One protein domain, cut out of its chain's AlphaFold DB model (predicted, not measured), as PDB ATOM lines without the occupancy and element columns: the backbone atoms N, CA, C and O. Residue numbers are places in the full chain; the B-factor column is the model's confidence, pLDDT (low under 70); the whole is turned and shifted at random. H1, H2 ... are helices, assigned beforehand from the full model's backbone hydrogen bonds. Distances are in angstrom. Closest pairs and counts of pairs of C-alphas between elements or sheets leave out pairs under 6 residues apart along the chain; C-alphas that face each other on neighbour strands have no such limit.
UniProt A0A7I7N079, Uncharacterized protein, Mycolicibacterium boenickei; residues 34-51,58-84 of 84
ATOM      1  N   VAL A  34     204.802 243.101 238.062       90.56
ATOM      2  CA  VAL A  34     204.263 243.171 236.694       90.56
ATOM      3  C   VAL A  34     205.347 243.579 235.697       90.56
ATOM      4  O   VAL A  34     206.328 244.236 236.053       90.56
ATOM      5  N   ASN A  35     205.169 243.236 234.420       90.75
ATOM      6  CA  ASN A  35     206.069 243.665 233.348       90.75
ATOM      7  C   ASN A  35     205.670 245.069 232.846       90.75
ATOM      8  O   ASN A  35     205.095 245.231 231.774       90.75
ATOM      9  N   GLY A  36     205.883 246.090 233.683       89.44
ATOM     10  CA  GLY A  36     205.486 247.468 233.383       89.44
ATOM     11  C   GLY A  36     205.182 248.313 234.618       89.44
ATOM     12  O   GLY A  36     205.396 247.894 235.752       89.44
ATOM     13  N   VAL A  37     204.692 249.533 234.399       92.38
ATOM     14  CA  VAL A  37     204.257 250.438 235.472       92.38
ATOM     15  C   VAL A  37     202.763 250.686 235.325       92.38
ATOM     16  O   VAL A  37     202.302 251.027 234.238       92.38
ATOM     17  N   ILE A  38     202.011 250.528 236.416       91.75
ATOM     18  CA  ILE A  38     200.582 250.840 236.437       91.75
ATOM     19  C   ILE A  38     200.406 252.331 236.748       91.75
ATOM     20  O   ILE A  38     200.832 252.780 237.818       91.75
ATOM     21  N   PRO A  39     199.782 253.116 235.851       92.31
ATOM     22  CA  PRO A  39     199.533 254.530 236.098       92.31
ATOM     23  C   PRO A  39     198.719 254.738 237.372       92.31
ATOM     24  O   PRO A  39     197.783 253.988 237.647       92.31
ATOM     25  N   TRP A  40     199.063 255.774 238.136       90.81
ATOM     26  CA  TRP A  40     198.367 256.177 239.366       90.81
ATOM     27  C   TRP A  40     198.424 255.181 240.529       90.81
ATOM     28  O   TRP A  40     197.898 255.486 241.598       90.81
ATOM     29  N   ASN A  41     199.086 254.032 240.369       92.56
ATOM     30  CA  ASN A  41     199.279 253.068 241.443       92.56
ATOM     31  C   ASN A  41     200.777 252.810 241.689       92.56
ATOM     32  O   ASN A  41     201.357 251.886 241.115       92.56
ATOM     33  N   PRO A  42     201.419 253.588 242.580       91.88
ATOM     34  CA  PRO A  42     202.846 253.463 242.857       91.88
ATOM     35  C   PRO A  42     203.202 252.241 243.713       91.88
ATOM     36  O   PRO A  42     204.386 252.026 243.966       91.88
ATOM     37  N   TYR A  43     202.232 251.448 244.177       91.12
ATOM     38  CA  TYR A  43     202.466 250.279 245.038       91.12
ATOM     39  C   TYR A  43     202.725 248.999 244.254       91.12
ATOM     40  O   TYR A  43     203.269 248.045 244.803       91.12
ATOM     41  N   VAL A  44     202.377 248.993 242.970       91.62
ATOM     42  CA  VAL A  44     202.658 247.869 242.086       91.62
ATOM     43  C   VAL A  44     204.139 247.893 241.721       91.62
ATOM     44  O   VAL A  44     204.697 248.923 241.331       91.62
ATOM     45  N   VAL A  45     204.805 246.759 241.901       90.50
ATOM     46  CA  VAL A  45     206.236 246.618 241.624       90.50
ATOM     47  C   VAL A  45     206.442 246.118 240.193       90.50
ATOM     48  O   VAL A  45     205.695 245.272 239.709       90.50
ATOM     49  N   ASN A  46     207.438 246.675 239.500       91.56
ATOM     50  CA  ASN A  46     207.800 246.291 238.135       91.56
ATOM     51  C   ASN A  46     209.004 245.349 238.181       91.56
ATOM     52  O   ASN A  46     210.003 245.690 238.812       91.56
ATOM     53  N   CYS A  47     208.937 244.222 237.477       90.44
ATOM     54  CA  CYS A  47     210.028 243.246 237.425       90.44
ATOM     55  C   CYS A  47     211.290 243.772 236.719       90.44
ATOM     56  O   CYS A  47     212.380 243.258 236.936       90.44
ATOM     57  N   ASN A  48     211.147 244.788 235.864       91.06
ATOM     58  CA  ASN A  48     212.241 245.357 235.072       91.06
ATOM     59  C   ASN A  48     212.881 246.593 235.724       91.06
ATOM     60  O   ASN A  48     213.773 247.206 235.138       91.06
ATOM     61  N   LEU A  49     212.394 247.015 236.894       89.88
ATOM     62  CA  LEU A  49     212.979 248.127 237.640       89.88
ATOM     63  C   LEU A  49     213.933 247.615 238.717       89.88
ATOM     64  O   LEU A  49     213.901 246.453 239.113       89.88
ATOM     65  N   GLN A  50     214.771 248.529 239.204       87.44
ATOM     66  CA  GLN A  50     215.657 248.284 240.340       87.44
ATOM     67  C   GLN A  50     214.844 247.731 241.533       87.44
ATOM     68  O   GLN A  50     213.723 248.207 241.760       87.44
ATOM     69  N   PRO A  51     215.394 246.791 242.328       87.12
ATOM     70  CA  PRO A  51     214.742 246.315 243.544       87.12
ATOM     71  C   PRO A  51     214.361 247.479 244.458       87.12
ATOM     72  O   PRO A  51     215.153 248.404 244.661       87.12
ATOM     73  N   GLY A  58     208.786 259.794 254.309       90.19
ATOM     74  CA  GLY A  58     209.688 260.914 253.999       90.19
ATOM     75  C   GLY A  58     210.986 260.534 253.271       90.19
ATOM     76  O   GLY A  58     211.762 261.423 252.930       90.19
ATOM     77  N   SER A  59     211.237 259.245 253.012       90.81
ATOM     78  CA  SER A  59     212.377 258.815 252.191       90.81
ATOM     79  C   SER A  59     212.195 259.177 250.714       90.81
ATOM     80  O   SER A  59     211.090 259.478 250.254       90.81
ATOM     81  N   ALA A  60     213.298 259.148 249.962       92.06
ATOM     82  CA  ALA A  60     213.254 259.352 248.522       92.06
ATOM     83  C   ALA A  60     212.368 258.281 247.849       92.06
ATOM     84  O   ALA A  60     212.490 257.097 248.176       92.06
ATOM     85  N   PRO A  61     211.485 258.667 246.910       91.38
ATOM     86  CA  PRO A  61     210.654 257.713 246.187       91.38
ATOM     87  C   PRO A  61     211.506 256.854 245.247       91.38
ATOM     88  O   PRO A  61     212.480 257.323 244.658       91.38
ATOM     89  N   ASP A  62     211.113 255.598 245.058       91.56
ATOM     90  CA  ASP A  62     211.731 254.724 244.065       91.56
ATOM     91  C   ASP A  62     211.307 255.085 242.629       91.56
ATOM     92  O   ASP A  62     210.304 255.765 242.390       91.56
ATOM     93  N   ALA A  63     212.057 254.577 241.647       92.50
ATOM     94  CA  ALA A  63     211.808 254.839 240.230       92.50
ATOM     95  C   ALA A  63     210.393 254.428 239.781       92.50
ATOM     96  O   ALA A  63     209.781 255.124 238.973       92.50
ATOM     97  N   GLY A  64     209.849 253.333 240.322       92.88
ATOM     98  CA  GLY A  64     208.504 252.866 239.989       92.88
ATOM     99  C   GLY A  64     207.434 253.855 240.436       92.88
ATOM    100  O   GLY A  64     206.536 254.173 239.661       92.88
ATOM    101  N   ALA A  65     207.569 254.402 241.646       93.75
ATOM    102  CA  ALA A  65     206.678 255.440 242.156       93.75
ATOM    103  C   ALA A  65     206.769 256.748 241.350       93.75
ATOM    104  O   ALA A  65     205.737 257.333 241.025       93.75
ATOM    105  N   ILE A  66     207.980 257.179 240.972       94.25
ATOM    106  CA  ILE A  66     208.186 258.388 240.151       94.25
ATOM    107  C   ILE A  66     207.504 258.247 238.783       94.25
ATOM    108  O   ILE A  66     206.838 259.176 238.327       94.25
ATOM    109  N   ILE A  67     207.638 257.087 238.133       94.50
ATOM    110  CA  ILE A  67     207.034 256.835 236.818       94.50
ATOM    111  C   ILE A  67     205.508 256.691 236.940       94.50
ATOM    112  O   ILE A  67     204.780 257.288 236.150       94.50
ATOM    113  N   ALA A  68     205.011 255.952 237.940       94.81
ATOM    114  CA  ALA A  68     203.576 255.718 238.141       94.81
ATOM    115  C   ALA A  68     202.799 257.000 238.478       94.81
ATOM    116  O   ALA A  68     201.652 257.157 238.060       94.81
ATOM    117  N   CYS A  69     203.419 257.905 239.238       95.50
ATOM    118  CA  CYS A  69     202.829 259.168 239.681       95.50
ATOM    119  C   CYS A  69     203.253 260.375 238.829       95.50
ATOM    120  O   CYS A  69     203.072 261.517 239.264       95.50
ATOM    121  N   ARG A  70     203.843 260.159 237.647       95.38
ATOM    122  CA  ARG A  70     204.309 261.250 236.787       95.38
ATOM    123  C   ARG A  70     203.182 262.258 236.530       95.38
ATOM    124  O   ARG A  70     202.027 261.885 236.337       95.38
ATOM    125  N   ASP A  71     203.524 263.542 236.606       94.75
ATOM    126  CA  ASP A  71     202.605 264.677 236.451       94.75
ATOM    127  C   ASP A  71     201.464 264.751 237.487       94.75
ATOM    128  O   ASP A  71     200.552 265.569 237.347       94.75
ATOM    129  N   ARG A  72     201.512 263.965 238.579       94.44
ATOM    130  CA  ARG A  72     200.622 264.152 239.736       94.44
ATOM    131  C   ARG A  72     201.361 264.172 241.067       94.44
ATOM    132  O   ARG A  72     201.562 263.122 241.685       94.44
ATOM    133  N   PRO A  73     201.656 265.374 241.593       91.06
ATOM    134  CA  PRO A  73     202.376 265.511 242.853       91.06
ATOM    135  C   PRO A  73     201.609 264.916 244.041       91.06
ATOM    136  O   PRO A  73     202.237 264.392 244.952       91.06
ATOM    137  N   GLY A  74     200.269 264.903 244.015       93.25
ATOM    138  CA  GLY A  74     199.459 264.290 245.076       93.25
ATOM    139  C   GLY A  74     199.670 262.776 245.225       93.25
ATOM    140  O   GLY A  74     199.738 262.282 246.344       93.25
ATOM    141  N   CYS A  75     199.851 262.051 244.115       94.50
ATOM    142  CA  CYS A  75     200.131 260.609 244.120       94.50
ATOM    143  C   CYS A  75     201.486 260.316 244.777       94.50
ATOM    144  O   CYS A  75     201.597 259.448 245.642       94.50
ATOM    145  N   LEU A  76     202.506 261.100 244.417       93.38
ATOM    146  CA  LEU A  76     203.849 260.945 244.969       93.38
ATOM    147  C   LEU A  76     203.904 261.371 246.444       93.38
ATOM    148  O   LEU A  76     204.500 260.680 247.265       93.38
ATOM    149  N   ALA A  77     203.235 262.473 246.797       93.19
ATOM    150  CA  ALA A  77     203.142 262.950 248.170       93.19
ATOM    151  C   ALA A  77     202.467 261.917 249.082       93.19
ATOM    152  O   ALA A  77     202.975 261.671 250.171       93.19
ATOM    153  N   TRP A  78     201.389 261.276 248.619       93.81
ATOM    154  CA  TRP A  78     200.714 260.195 249.343       93.81
ATOM    155  C   TRP A  78     201.603 258.958 249.490       93.81
ATOM    156  O   TRP A  78     201.649 258.337 250.547       93.81
ATOM    157  N   TYR A  79     202.372 258.621 248.455       92.50
ATOM    158  CA  TYR A  79     203.302 257.493 248.506       92.50
ATOM    159  C   TYR A  79     204.432 257.699 249.528       92.50
ATOM    160  O   TYR A  79     204.762 256.782 250.281       92.50
ATOM    161  N   ILE A  80     205.008 258.904 249.570       93.50
ATOM    162  CA  ILE A  80     206.128 259.259 250.453       93.50
ATOM    163  C   ILE A  80     205.652 259.501 251.889       93.50
ATOM    164  O   ILE A  80     206.299 259.070 252.846       93.50
ATOM    165  N   ASN A  81     204.535 260.212 252.044       93.44
ATOM    166  CA  ASN A  81     204.066 260.714 253.330       93.44
ATOM    167  C   ASN A  81     202.849 259.964 253.869       93.44
ATOM    168  O   ASN A  81     202.425 260.288 254.960       93.44
ATOM    169  N   GLY A  82     202.289 258.971 253.183       87.00
ATOM    170  CA  GLY A  82     201.051 258.306 253.599       87.00
ATOM    171  C   GLY A  82     199.793 259.179 253.456       87.00
ATOM    172  O   GLY A  82     199.870 260.318 252.987       87.00
ATOM    173  N   PRO A  83     198.620 258.642 253.838       79.69
ATOM    174  CA  PRO A  83     197.380 259.407 253.867       79.69
ATOM    175  C   PRO A  83     197.433 260.611 254.809       79.69
ATOM    176  O   PRO A  83     198.201 260.574 255.780       79.69
ATOM    177  N   PRO A  84     196.657 261.669 254.486       64.06
ATOM    178  CA  PRO A  84     196.402 262.759 255.420       64.06
ATOM    179  C   PRO A  84     195.724 262.250 256.694       64.06
ATOM    180  O   PRO A  84     194.983 261.241 256.614       64.06
TER     181      PRO A  84
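What this domain is: This is residues 34 to 51 and 58 to 84 of the 84 residues of an uncharacterized protein of Mycolicibacterium boenickei (UniProt A0A7I7N079). This small domain has little regular structure: two short helices, H1 and then H2, joined by a tight turn, with a long looping stretch, residues 34 to 51, that folds back on itself near H1. H2 lies toward one end of the long axis and much of that stretch toward the other. The class is all helix, with 15 of the 45 printed residues in named elements and no named strand. The whole is compact, with a radius of gyration of the C-alphas of 10.0 A, and spans 30 by 19 by 15 A.

Where its parts are: Start at C-alpha 34, (204.263, 243.171, 236.694); residues 34 to 51 hold no named element. Find C-alpha 63 at (211.808, 254.839, 240.230), where H1, residues 63 to 68, begins; it is 8.5 A long. H2, residues 73 to 81, runs 11.6 A to C-alpha 81 at (204.066, 260.714, 253.330).

How they stand to each other: H1 and H2 form a helical hairpin and only just touch, with 3 pairs of C-alphas within 8 A. Look at Ala 65 and Leu 76, whose C-alphas are the closest, 6.8 A apart. The helices run opposite ways at a steep tilt of 43 degrees. In both, every O i to N i+4 pair is within hydrogen-bond range.

The domain as a whole: The farthest C-alphas, of Asn 48 and Pro 84, are 31.1 A apart. Residues 52 to 57 are not printed; C-alphas 51 and 58 are 18.7 A apart across this cut. Of the printed residues, one, residue 84, has a pLDDT under 70, which is low confidence; the mean pLDDT of the printed part is 91.1.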